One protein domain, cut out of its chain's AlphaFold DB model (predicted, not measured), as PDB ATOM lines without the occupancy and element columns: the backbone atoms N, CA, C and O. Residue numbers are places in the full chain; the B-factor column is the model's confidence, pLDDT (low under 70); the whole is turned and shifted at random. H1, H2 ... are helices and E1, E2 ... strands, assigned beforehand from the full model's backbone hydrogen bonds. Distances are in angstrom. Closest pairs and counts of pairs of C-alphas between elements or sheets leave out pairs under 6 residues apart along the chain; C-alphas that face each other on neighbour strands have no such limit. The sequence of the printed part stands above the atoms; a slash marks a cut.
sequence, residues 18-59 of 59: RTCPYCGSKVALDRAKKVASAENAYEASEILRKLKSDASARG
ATOM      1  N   ARG A  18     -49.297  47.896  33.614       93.75
ATOM      2  CA  ARG A  18     -48.132  48.657  34.069       93.75
ATOM      3  C   ARG A  18     -47.710  49.687  33.033       93.75
ATOM      4  O   ARG A  18     -47.609  49.369  31.851       93.75
ATOM      5  N   THR A  19     -47.416  50.905  33.473       95.38
ATOM      6  CA  THR A  19     -46.785  51.907  32.607       95.38
ATOM      7  C   THR A  19     -45.324  51.539  32.391       95.38
ATOM      8  O   THR A  19     -44.584  51.291  33.344       95.38
ATOM      9  N   CYS A  20     -44.908  51.465  31.130       93.69
ATOM     10  CA  CYS A  20     -43.522  51.220  30.778       93.69
ATOM     11  C   CYS A  20     -42.670  52.434  31.184       93.69
ATOM     12  O   CYS A  20     -42.903  53.514  30.645       93.69
ATOM     13  N   PRO A  21     -41.658  52.282  32.059       90.88
ATOM     14  CA  PRO A  21     -40.805  53.392  32.472       90.88
ATOM     15  C   PRO A  21     -39.824  53.820  31.369       90.88
ATOM     16  O   PRO A  21     -39.156  54.829  31.524       90.88
ATOM     17  N   TYR A  22     -39.731  53.066  30.267       91.69
ATOM     18  CA  TYR A  22     -38.834  53.369  29.147       91.69
ATOM     19  C   TYR A  22     -39.499  54.226  28.067       91.69
ATOM     20  O   TYR A  22     -38.897  55.166  27.573       91.69
ATOM     21  N   CYS A  23     -40.734  53.895  27.674       93.81
ATOM     22  CA  CYS A  23     -41.423  54.560  26.557       93.81
ATOM     23  C   CYS A  23     -42.771  55.189  26.937       93.81
ATOM     24  O   CYS A  23     -43.521  55.612  26.058       93.81
ATOM     25  N   GLY A  24     -43.142  55.160  28.222       94.44
ATOM     26  CA  GLY A  24     -44.394  55.719  28.744       94.44
ATOM     27  C   GLY A  24     -45.668  54.950  28.376       94.44
ATOM     28  O   GLY A  24     -46.757  55.310  28.807       94.44
ATOM     29  N   SER A  25     -45.577  53.874  27.591       94.31
ATOM     30  CA  SER A  25     -46.765  53.153  27.118       94.31
ATOM     31  C   SER A  25     -47.401  52.297  28.210       94.31
ATOM     32  O   SER A  25     -46.700  51.616  28.960       94.31
ATOM     33  N   LYS A  26     -48.736  52.296  28.283       94.94
ATOM     34  CA  LYS A  26     -49.492  51.439  29.205       94.94
ATOM     35  C   LYS A  26     -49.530  50.010  28.658       94.94
ATOM     36  O   LYS A  26     -50.096  49.759  27.600       94.94
ATOM     37  N   VAL A  27     -48.909  49.076  29.372       94.06
ATOM     38  CA  VAL A  27     -48.812  47.663  28.991       94.06
ATOM     39  C   VAL A  27     -49.861  46.864  29.756       94.06
ATOM     40  O   VAL A  27     -49.843  46.853  30.986       94.06
ATOM     41  N   ALA A  28     -50.749  46.184  29.032       93.88
ATOM     42  CA  ALA A  28     -51.653  45.180  29.587       93.88
ATOM     43  C   ALA A  28     -50.862  43.899  29.892       93.88
ATOM     44  O   ALA A  28     -50.339  43.255  28.983       93.88
ATOM     45  N   LEU A  29     -50.704  43.572  31.173       91.31
ATOM     46  CA  LEU A  29     -49.867  42.470  31.647       91.31
ATOM     47  C   LEU A  29     -50.519  41.100  31.443       91.31
ATOM     48  O   LEU A  29     -49.797  40.111  31.362       91.31
ATOM     49  N   ASP A  30     -51.848  41.043  31.315       89.69
ATOM     50  CA  ASP A  30     -52.578  39.825  30.944       89.69
ATOM     51  C   ASP A  30     -52.238  39.370  29.516       89.69
ATOM     52  O   ASP A  30     -52.145  38.174  29.258       89.69
ATOM     53  N   ARG A  31     -51.977  40.327  28.613       87.38
ATOM     54  CA  ARG A  31     -51.602  40.070  27.210       87.38
ATOM     55  C   ARG A  31     -50.100  40.126  26.962       87.38
ATOM     56  O   ARG A  31     -49.632  39.761  25.886       87.38
ATOM     57  N   ALA A  32     -49.330  40.639  27.916       89.31
ATOM     58  CA  ALA A  32     -47.894  40.777  27.759       89.31
ATOM     59  C   ALA A  32     -47.195  39.421  27.894       89.31
ATOM     60  O   ALA A  32     -47.491  38.632  28.791       89.31
ATOM     61  N   LYS A  33     -46.164  39.196  27.072       88.75
ATOM     62  CA  LYS A  33     -45.295  38.022  27.215       88.75
ATOM     63  C   LYS A  33     -44.632  38.027  28.597       88.75
ATOM     64  O   LYS A  33     -43.859  38.948  28.914       88.75
ATOM     65  N   LYS A  34     -44.924  37.001  29.403       90.75
ATOM     66  CA  LYS A  34     -44.182  36.692  30.632       90.75
ATOM     67  C   LYS A  34     -42.859  36.046  30.235       90.75
ATOM     68  O   LYS A  34     -42.841  35.125  29.429       90.75
ATOM     69  N   VAL A  35     -41.765  36.583  30.761       90.69
ATOM     70  CA  VAL A  35     -40.402  36.111  30.461       90.69
ATOM     71  C   VAL A  35     -39.807  35.307  31.612       90.69
ATOM     72  O   VAL A  35     -39.003  34.421  31.375       90.69
ATOM     73  N   ALA A  36     -40.220  35.612  32.842       92.81
ATOM     74  CA  ALA A  36     -39.838  34.920  34.061       92.81
ATOM     75  C   ALA A  36     -40.853  35.245  35.168       92.81
ATOM     76  O   ALA A  36     -41.617  36.214  35.060       92.81
ATOM     77  N   SER A  37     -40.823  34.455  36.233       93.12
ATOM     78  CA  SER A  37     -41.575  34.638  37.476       93.12
ATOM     79  C   SER A  37     -40.650  34.353  38.657       93.12
ATOM     80  O   SER A  37     -39.682  33.615  38.505       93.12
ATOM     81  N   ALA A  38     -40.935  34.961  39.805       94.88
ATOM     82  CA  ALA A  38     -40.160  34.802  41.030       94.88
ATOM     83  C   ALA A  38     -41.093  34.886  42.239       94.88
ATOM     84  O   ALA A  38     -42.161  35.500  42.152       94.88
ATOM     85  N   GLU A  39     -40.674  34.297  43.354       93.00
ATOM     86  CA  GLU A  39     -41.472  34.238  44.583       93.00
ATOM     87  C   GLU A  39     -41.412  35.547  45.375       93.00
ATOM     88  O   GLU A  39     -42.366  35.924  46.055       93.00
ATOM     89  N   ASN A  40     -40.311  36.289  45.248       94.56
ATOM     90  CA  ASN A  40     -40.081  37.537  45.965       94.56
ATOM     91  C   ASN A  40     -39.505  38.638  45.056       94.56
ATOM     92  O   ASN A  40     -39.066  38.417  43.925       94.56
ATOM     93  N   ALA A  41     -39.535  39.874  45.561       92.88
ATOM     94  CA  ALA A  41     -39.094  41.052  44.815       92.88
ATOM     95  C   ALA A  41     -37.579  41.074  44.554       92.88
ATOM     96  O   ALA A  41     -37.145  41.659  43.558       92.88
ATOM     97  N   TYR A  42     -36.789  40.448  45.430       94.94
ATOM     98  CA  TYR A  42     -35.337  40.386  45.304       94.94
ATOM     99  C   TYR A  42     -34.938  39.507  44.115       94.94
ATOM    100  O   TYR A  42     -34.315  39.997  43.175       94.94
ATOM    101  N   GLU A  43     -35.421  38.264  44.072       95.50
ATOM    102  CA  GLU A  43     -35.204  37.356  42.944       95.50
ATOM    103  C   GLU A  43     -35.753  37.913  41.631       95.50
ATOM    104  O   GLU A  43     -35.085  37.848  40.599       95.50
ATOM    105  N   ALA A  44     -36.938  38.532  41.657       94.81
ATOM    106  CA  ALA A  44     -37.500  39.173  40.471       94.81
ATOM    107  C   ALA A  44     -36.557  40.249  39.903       94.81
ATOM    108  O   ALA A  44     -36.434  40.395  38.683       94.81
ATOM    109  N   SER A  45     -35.893  41.004  40.783       93.62
ATOM    110  CA  SER A  45     -34.953  42.063  40.408       93.62
ATOM    111  C   SER A  45     -33.645  41.490  39.864       93.62
ATOM    112  O   SER A  45     -33.176  41.950  38.821       93.62
ATOM    113  N   GLU A  46     -33.103  40.456  40.507       95.75
ATOM    114  CA  GLU A  46     -31.905  39.736  40.061       95.75
ATOM    115  C   GLU A  46     -32.100  39.120  38.669       95.75
ATOM    116  O   GLU A  46     -31.297  39.348  37.760       95.75
ATOM    117  N   ILE A  47     -33.214  38.412  38.456       94.94
ATOM    118  CA  ILE A  47     -33.570  37.836  37.153       94.94
ATOM    119  C   ILE A  47     -33.703  38.940  36.105       94.94
ATOM    120  O   ILE A  47     -33.147  38.835  35.011       94.94
ATOM    121  N   LEU A  48     -34.406  40.030  36.425       93.12
ATOM    122  CA  LEU A  48     -34.588  41.135  35.491       93.12
ATOM    123  C   LEU A  48     -33.254  41.792  35.104       93.12
ATOM    124  O   LEU A  48     -33.081  42.170  33.944       93.12
ATOM    125  N   ARG A  49     -32.320  41.933  36.050       92.69
ATOM    126  CA  ARG A  49     -30.988  42.495  35.802       92.69
ATOM    127  C   ARG A  49     -30.170  41.579  34.896       92.69
ATOM    128  O   ARG A  49     -29.659  42.056  33.888       92.69
ATOM    129  N   LYS A  50     -30.147  40.271  35.181       93.25
ATOM    130  CA  LYS A  50     -29.489  39.258  34.336       93.25
ATOM    131  C   LYS A  50     -30.038  39.259  32.909       93.25
ATOM    132  O   LYS A  50     -29.261  39.318  31.965       93.25
ATOM    133  N   LEU A  51     -31.363  39.284  32.746       91.38
ATOM    134  CA  LEU A  51     -32.003  39.318  31.426       91.38
ATOM    135  C   LEU A  51     -31.657  40.582  30.625       91.38
ATOM    136  O   LEU A  51     -31.504  40.513  29.410       91.38
ATOM    137  N   LYS A  52     -31.545  41.745  31.281       87.62
ATOM    138  CA  LYS A  52     -31.125  42.987  30.611       87.62
ATOM    139  C   LYS A  52     -29.656  42.937  30.196       87.62
ATOM    140  O   LYS A  52     -29.346  43.371  29.093       87.62
ATOM    141  N   SER A  53     -28.782  42.413  31.055       88.31
ATOM    142  CA  SER A  53     -27.362  42.252  30.733       88.31
ATOM    143  C   SER A  53     -27.151  41.274  29.578       88.31
ATOM    144  O   SER A  53     -26.409  41.598  28.661       88.31
ATOM    145  N   ASP A  54     -27.846  40.131  29.564       81.94
ATOM    146  CA  ASP A  54     -27.779  39.155  28.462       81.94
ATOM    147  C   ASP A  54     -28.298  39.748  27.142       81.94
ATOM    148  O   ASP A  54     -27.660  39.608  26.101       81.94
ATOM    149  N   ALA A  55     -29.404  40.501  27.188       70.88
ATOM    150  CA  ALA A  55     -29.921  41.210  26.017       70.88
ATOM    151  C   ALA A  55     -28.953  42.282  25.482       70.88
ATOM    152  O   ALA A  55     -28.970  42.560  24.287       70.88
ATOM    153  N   SER A  56     -28.119  42.873  26.344       59.91
ATOM    154  CA  SER A  56     -27.075  43.825  25.947       59.91
ATOM    155  C   SER A  56     -25.780  43.148  25.484       59.91
ATOM    156  O   SER A  56     -25.014  43.777  24.766       59.91
ATOM    157  N   ALA A  57     -25.517  41.906  25.902       55.78
ATOM    158  CA  ALA A  57     -24.286  41.173  25.598       55.78
ATOM    159  C   ALA A  57     -24.327  40.423  24.253       55.78
ATOM    160  O   ALA A  57     -23.309  39.899  23.817       55.78
ATOM    161  N   ARG A  58     -25.493  40.364  23.592       51.31
ATOM    162  CA  ARG A  58     -25.638  39.862  22.210       51.31
ATOM    163  C   ARG A  58     -25.548  40.970  21.147       51.31
ATOM    164  O   ARG A  58     -26.062  40.779  20.046       51.31
ATOM    165  N   GLY A  59     -24.969  42.118  21.504       42.47
ATOM    166  CA  GLY A  59     -24.648  43.215  20.588       42.47
ATOM    167  C   GLY A  59     -23.263  43.055  19.989       42.47
ATOM    168  O   GLY A  59     -22.352  42.681  20.758       42.47
TER     169      GLY A  59
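Overview. This is residues 18 to 59 of the 59 residues of the protein "DUF1922 domain-containing protein" of Candidatus Bathyarchaeota archaeon CG07_land_8_20_14_0_80_47_9 (UniProt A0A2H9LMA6). One long helix, H1, makes one side of an open C, and a small loop, residues 18 to 28, folds back on itself at the other side; the long link, residues 29 to 40, joins them round an empty middle. The printed part has 42 residues with one named strand, E1, then one named helix, H1; it is mostly helix, with under half of the residues in named elements. It is loose, with a radius of gyration of the C-alphas of 11.9 A, and spans 29 by 26 by 16 A.

Arrangement. Begin at H1, residues 41 to 57, where each O i to N i+4 pair is within hydrogen-bond range. E1, residues 26 to 28, is apart from H1 and pairs with no named strand; look beside its residues 26 to 27 for residues 18 to 19, antiparallel. Residues 20 to 25 stand free.

Along the chain. Find C-alpha 41 at (-39.094, 41.052, 44.815); from there H1 runs 24.3 A to C-alpha 57 at (-24.286, 41.173, 25.598). E1 begins at C-alpha 26, (-49.492, 51.439, 29.205).

Size, cuts and confidence. The C-alphas of Glu 39 and Gly 59 are the two farthest apart, 30.6 A. The printed part has no cut. Confidence is low at residues 56 to 59.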